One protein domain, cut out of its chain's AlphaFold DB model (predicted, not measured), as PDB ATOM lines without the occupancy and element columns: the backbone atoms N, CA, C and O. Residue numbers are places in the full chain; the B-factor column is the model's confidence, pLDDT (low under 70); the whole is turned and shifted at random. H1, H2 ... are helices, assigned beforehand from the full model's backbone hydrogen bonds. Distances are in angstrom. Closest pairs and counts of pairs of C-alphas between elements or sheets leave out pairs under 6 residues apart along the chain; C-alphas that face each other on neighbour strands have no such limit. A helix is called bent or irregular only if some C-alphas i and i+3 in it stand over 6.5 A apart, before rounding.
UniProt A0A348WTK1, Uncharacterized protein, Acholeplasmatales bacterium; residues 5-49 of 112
ATOM      1  N   ASN A   5      -9.373 -65.191  21.496       62.59
ATOM      2  CA  ASN A   5      -8.302 -64.272  21.888       62.59
ATOM      3  C   ASN A   5      -8.002 -63.175  20.858       62.59
ATOM      4  O   ASN A   5      -7.407 -62.169  21.225       62.59
ATOM      5  N   ILE A   6      -8.417 -63.319  19.593       63.03
ATOM      6  CA  ILE A   6      -8.118 -62.311  18.556       63.03
ATOM      7  C   ILE A   6      -8.869 -61.001  18.839       63.03
ATOM      8  O   ILE A   6      -8.319 -59.918  18.672       63.03
ATOM      9  N   PHE A   7     -10.110 -61.094  19.323       58.41
ATOM     10  CA  PHE A   7     -10.920 -59.926  19.670       58.41
ATOM     11  C   PHE A   7     -10.320 -59.139  20.846       58.41
ATOM     12  O   PHE A   7     -10.238 -57.915  20.789       58.41
ATOM     13  N   PHE A   8      -9.830 -59.838  21.875       60.09
ATOM     14  CA  PHE A   8      -9.172 -59.209  23.022       60.09
ATOM     15  C   PHE A   8      -7.794 -58.633  22.667       60.09
ATOM     16  O   PHE A   8      -7.488 -57.523  23.087       60.09
ATOM     17  N   GLN A   9      -7.010 -59.311  21.820       63.72
ATOM     18  CA  GLN A   9      -5.730 -58.785  21.322       63.72
ATOM     19  C   GLN A   9      -5.895 -57.536  20.447       63.72
ATOM     20  O   GLN A   9      -5.035 -56.659  20.458       63.72
ATOM     21  N   LEU A  10      -6.987 -57.430  19.683       61.25
ATOM     22  CA  LEU A  10      -7.294 -56.226  18.906       61.25
ATOM     23  C   LEU A  10      -7.670 -55.046  19.807       61.25
ATOM     24  O   LEU A  10      -7.251 -53.932  19.526       61.25
ATOM     25  N   LEU A  11      -8.410 -55.291  20.891       58.06
ATOM     26  CA  LEU A  11      -8.769 -54.276  21.891       58.06
ATOM     27  C   LEU A  11      -7.566 -53.796  22.716       58.06
ATOM     28  O   LEU A  11      -7.498 -52.619  23.051       58.06
ATOM     29  N   GLU A  12      -6.616 -54.682  23.017       63.94
ATOM     30  CA  GLU A  12      -5.417 -54.374  23.813       63.94
ATOM     31  C   GLU A  12      -4.376 -53.538  23.044       63.94
ATOM     32  O   GLU A  12      -3.599 -52.807  23.650       63.94
ATOM     33  N   ASN A  13      -4.392 -53.599  21.708       61.91
ATOM     34  CA  ASN A  13      -3.476 -52.849  20.843       61.91
ATOM     35  C   ASN A  13      -4.020 -51.486  20.375       61.91
ATOM     36  O   ASN A  13      -3.313 -50.774  19.660       61.91
ATOM     37  N   VAL A  14      -5.251 -51.107  20.746       63.31
ATOM     38  CA  VAL A  14      -5.746 -49.743  20.498       63.31
ATOM     39  C   VAL A  14      -5.154 -48.834  21.574       63.31
ATOM     40  O   VAL A  14      -5.391 -49.071  22.762       63.31
ATOM     41  N   PRO A  15      -4.378 -47.804  21.205       63.12
ATOM     42  CA  PRO A  15      -3.716 -46.973  22.190       63.12
ATOM     43  C   PRO A  15      -4.784 -46.194  22.989       63.12
ATOM     44  O   PRO A  15      -5.792 -45.715  22.458       63.12
ATOM     45  N   ALA A  16      -4.633 -46.186  24.317       63.06
ATOM     46  CA  ALA A  16      -5.670 -45.735  25.255       63.06
ATOM     47  C   ALA A  16      -6.050 -44.247  25.087       63.06
ATOM     48  O   ALA A  16      -7.142 -43.832  25.478       63.06
ATOM     49  N   ASP A  17      -5.165 -43.460  24.480       62.62
ATOM     50  CA  ASP A  17      -5.357 -42.064  24.089       62.62
ATOM     51  C   ASP A  17      -6.359 -41.900  22.932       62.62
ATOM     52  O   ASP A  17      -7.197 -40.996  22.972       62.62
ATOM     53  N   GLU A  18      -6.354 -42.798  21.943       62.66
ATOM     54  CA  GLU A  18      -7.365 -42.823  20.877       62.66
ATOM     55  C   GLU A  18      -8.718 -43.342  21.382       62.66
ATOM     56  O   GLU A  18      -9.771 -42.822  20.998       62.66
ATOM     57  N   LEU A  19      -8.712 -44.320  22.295       60.19
ATOM     58  CA  LEU A  19      -9.937 -44.876  22.877       60.19
ATOM     59  C   LEU A  19     -10.675 -43.846  23.753       60.19
ATOM     60  O   LEU A  19     -11.892 -43.691  23.628       60.19
ATOM     61  N   GLY A  20      -9.944 -43.106  24.597       62.81
ATOM     62  CA  GLY A  20     -10.506 -42.055  25.452       62.81
ATOM     63  C   GLY A  20     -11.110 -40.900  24.648       62.81
ATOM     64  O   GLY A  20     -12.242 -40.491  24.900       62.81
ATOM     65  N   LYS A  21     -10.409 -40.447  23.604       67.62
ATOM     66  CA  LYS A  21     -10.876 -39.368  22.720       67.62
ATOM     67  C   LYS A  21     -12.128 -39.753  21.921       67.62
ATOM     68  O   LYS A  21     -13.034 -38.937  21.751       67.62
ATOM     69  N   ASN A  22     -12.214 -41.004  21.467       74.31
ATOM     70  CA  ASN A  22     -13.395 -41.521  20.766       74.31
ATOM     71  C   ASN A  22     -14.597 -41.714  21.707       74.31
ATOM     72  O   ASN A  22     -15.742 -41.513  21.294       74.31
ATOM     73  N   TRP A  23     -14.350 -42.051  22.976       75.94
ATOM     74  CA  TRP A  23     -15.391 -42.164  23.998       75.94
ATOM     75  C   TRP A  23     -15.996 -40.803  24.364       75.94
ATOM     76  O   TRP A  23     -17.219 -40.674  24.426       75.94
ATOM     77  N   GLU A  24     -15.169 -39.766  24.516       78.12
ATOM     78  CA  GLU A  24     -15.639 -38.389  24.726       78.12
ATOM     79  C   GLU A  24     -16.476 -37.886  23.540       78.12
ATOM     80  O   GLU A  24     -17.559 -37.325  23.724       78.12
ATOM     81  N   LEU A  25     -16.029 -38.154  22.309       78.19
ATOM     82  CA  LEU A  25     -16.758 -37.771  21.100       78.19
ATOM     83  C   LEU A  25     -18.119 -38.482  20.995       78.19
ATOM     84  O   LEU A  25     -19.125 -37.855  20.654       78.19
ATOM     85  N   PHE A  26     -18.180 -39.771  21.348       82.31
ATOM     86  CA  PHE A  26     -19.429 -40.535  21.403       82.31
ATOM     87  C   PHE A  26     -20.410 -39.974  22.443       82.31
ATOM     88  O   PHE A  26     -21.594 -39.817  22.144       82.31
ATOM     89  N   GLN A  27     -19.932 -39.619  23.640       81.44
ATOM     90  CA  GLN A  27     -20.768 -39.021  24.686       81.44
ATOM     91  C   GLN A  27     -21.376 -37.687  24.243       81.44
ATOM     92  O   GLN A  27     -22.569 -37.460  24.445       81.44
ATOM     93  N   ILE A  28     -20.588 -36.828  23.588       83.81
ATOM     94  CA  ILE A  28     -21.067 -35.546  23.055       83.81
ATOM     95  C   ILE A  28     -22.188 -35.780  22.032       83.81
ATOM     96  O   ILE A  28     -23.256 -35.172  22.133       83.81
ATOM     97  N   ILE A  29     -21.991 -36.700  21.084       84.94
ATOM     98  CA  ILE A  29     -22.997 -37.034  20.064       84.94
ATOM     99  C   ILE A  29     -24.270 -37.611  20.705       84.94
ATOM    100  O   ILE A  29     -25.379 -37.223  20.328       84.94
ATOM    101  N   ALA A  30     -24.131 -38.490  21.700       84.19
ATOM    102  CA  ALA A  30     -25.257 -39.083  22.419       84.19
ATOM    103  C   ALA A  30     -26.086 -38.032  23.179       84.19
ATOM    104  O   ALA A  30     -27.315 -38.098  23.173       84.19
ATOM    105  N   ILE A  31     -25.439 -37.024  23.773       84.75
ATOM    106  CA  ILE A  31     -26.115 -35.905  24.445       84.75
ATOM    107  C   ILE A  31     -26.934 -35.084  23.442       84.75
ATOM    108  O   ILE A  31     -28.104 -34.800  23.698       84.75
ATOM    109  N   PHE A  32     -26.374 -34.744  22.279       84.56
ATOM    110  CA  PHE A  32     -27.116 -34.006  21.251       84.56
ATOM    111  C   PHE A  32     -28.294 -34.814  20.695       84.56
ATOM    112  O   PHE A  32     -29.403 -34.286  20.599       84.56
ATOM    113  N   LEU A  33     -28.091 -36.102  20.400       86.00
ATOM    114  CA  LEU A  33     -29.166 -37.004  19.974       86.00
ATOM    115  C   LEU A  33     -30.245 -37.177  21.046       86.00
ATOM    116  O   LEU A  33     -31.412 -37.338  20.706       86.00
ATOM    117  N   GLY A  34     -29.873 -37.117  22.323       86.38
ATOM    118  CA  GLY A  34     -30.813 -37.147  23.433       86.38
ATOM    119  C   GLY A  34     -31.622 -35.858  23.540       86.38
ATOM    120  O   GLY A  34     -32.838 -35.924  23.661       86.38
ATOM    121  N   ILE A  35     -30.979 -34.688  23.473       89.00
ATOM    122  CA  ILE A  35     -31.597 -33.383  23.764       89.00
ATOM    123  C   ILE A  35     -32.449 -32.855  22.600       89.00
ATOM    124  O   ILE A  35     -33.521 -32.290  22.832       89.00
ATOM    125  N   ILE A  36     -32.005 -33.030  21.353       88.19
ATOM    126  CA  ILE A  36     -32.681 -32.472  20.169       88.19
ATOM    127  C   ILE A  36     -34.151 -32.939  20.055       88.19
ATOM    128  O   ILE A  36     -35.022 -32.081  19.874       88.19
ATOM    129  N   PRO A  37     -34.488 -34.234  20.231       90.81
ATOM    130  CA  PRO A  37     -35.875 -34.700  20.240       90.81
ATOM    131  C   PRO A  37     -36.735 -34.034  21.318       90.81
ATOM    132  O   PRO A  37     -37.887 -33.692  21.050       90.81
ATOM    133  N   TRP A  38     -36.189 -33.797  22.516       88.88
ATOM    134  CA  TRP A  38     -36.920 -33.124  23.597       88.88
ATOM    135  C   TRP A  38     -37.192 -31.657  23.278       88.88
ATOM    136  O   TRP A  38     -38.296 -31.182  23.534       88.88
ATOM    137  N   ILE A  39     -36.239 -30.946  22.669       90.94
ATOM    138  CA  ILE A  39     -36.452 -29.564  22.212       90.94
ATOM    139  C   ILE A  39     -37.570 -29.525  21.168       90.94
ATOM    140  O   ILE A  39     -38.491 -28.717  21.290       90.94
ATOM    141  N   ILE A  40     -37.536 -30.424  20.179       90.06
ATOM    142  CA  ILE A  40     -38.583 -30.526  19.152       90.06
ATOM    143  C   ILE A  40     -39.943 -30.813  19.802       90.06
ATOM    144  O   ILE A  40     -40.932 -30.163  19.463       90.06
ATOM    145  N   LEU A  41     -39.994 -31.726  20.774       89.44
ATOM    146  CA  LEU A  41     -41.212 -32.056  21.514       89.44
ATOM    147  C   LEU A  41     -41.749 -30.854  22.310       89.44
ATOM    148  O   LEU A  41     -42.945 -30.571  22.258       89.44
ATOM    149  N   ILE A  42     -40.886 -30.109  23.004       89.88
ATOM    150  CA  ILE A  42     -41.270 -28.905  23.758       89.88
ATOM    151  C   ILE A  42     -41.811 -27.832  22.811       89.88
ATOM    152  O   ILE A  42     -42.883 -27.276  23.062       89.88
ATOM    153  N   VAL A  43     -41.116 -27.565  21.700       87.50
ATOM    154  CA  VAL A  43     -41.578 -26.611  20.681       87.50
ATOM    155  C   VAL A  43     -42.930 -27.051  20.131       87.50
ATOM    156  O   VAL A  43     -43.845 -26.231  20.052       87.50
ATOM    157  N   TYR A  44     -43.094 -28.340  19.828       85.94
ATOM    158  CA  TYR A  44     -44.359 -28.886  19.356       85.94
ATOM    159  C   TYR A  44     -45.488 -28.658  20.372       85.94
ATOM    160  O   TYR A  44     -46.534 -28.108  20.027       85.94
ATOM    161  N   LEU A  45     -45.269 -28.986  21.647       83.56
ATOM    162  CA  LEU A  45     -46.263 -28.799  22.707       83.56
ATOM    163  C   LEU A  45     -46.646 -27.329  22.919       83.56
ATOM    164  O   LEU A  45     -47.805 -27.041  23.218       83.56
ATOM    165  N   VAL A  46     -45.705 -26.394  22.761       81.00
ATOM    166  CA  VAL A  46     -45.963 -24.956  22.928       81.00
ATOM    167  C   VAL A  46     -46.671 -24.360  21.707       81.00
ATOM    168  O   VAL A  46     -47.656 -23.638  21.873       81.00
ATOM    169  N   PHE A  47     -46.210 -24.659  20.488       72.94
ATOM    170  CA  PHE A  47     -46.758 -24.080  19.254       72.94
ATOM    171  C   PHE A  47     -48.086 -24.705  18.828       72.94
ATOM    172  O   PHE A  47     -48.983 -23.995  18.373       72.94
ATOM    173  N   PHE A  48     -48.241 -26.021  18.988       71.75
ATOM    174  CA  PHE A  48     -49.467 -26.727  18.610       71.75
ATOM    175  C   PHE A  48     -50.502 -26.762  19.736       71.75
ATOM    176  O   PHE A  48     -51.537 -27.421  19.597       71.75
ATOM    177  N   ARG A  49     -50.275 -26.024  20.831       74.75
ATOM    178  CA  ARG A  49     -51.237 -25.917  21.927       74.75
ATOM    179  C   ARG A  49     -52.551 -25.333  21.414       74.75
ATOM    180  O   ARG A  49     -52.629 -24.168  21.019       74.75
TER     181      ARG A  49
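What this domain is: This is residues 5 to 49 of the 112 residues of an uncharacterized protein of Acholeplasmatales bacterium (UniProt A0A348WTK1). Going along from the first printed residue, you meet an L: a short helix, H1, makes the foot, and one long helix, H2, makes the long arm, with residues 13 to 15 at the corner. The two helices do not fold back on each other. The printed part has 45 residues with two named helices, H1 then H2, and no named strand; its class is all helix. It is extended, with a radius of gyration of the C-alphas of 18.6 A and spans of 57 by 20 by 5 A.

Where its parts are: Find C-alpha 5 at (-8.302, -64.272, 21.888); here H1 begins, residues 5 to 12, 10.5 A long from first to last C-alpha. Look next at C-alpha 16 at (-5.670, -45.735, 25.255), where H2 begins; its residues 16 to 47 run 46.8 A to C-alpha 47 at (-46.758, -24.080, 19.254). H2 is neither bent nor irregular, but only just: C-alphas 34 and 37 are 6.5 A apart.

How they stand to each other: H1 and H2 are apart, with a tight link of three residues between them. Residues 20 to 49, of which 20 to 47 belong to H2, stand free. In H1 every O i to N i+4 pair is within hydrogen-bond range; in H2, 26 of 28 are.

The domain as a whole: The C-alphas of Asn 5 and Arg 49, the two farthest apart, are 57.6 A from each other. The printed part has no cut. Look at residues 5 to 21 for pLDDT under 70; the mean of the printed part is 75.5.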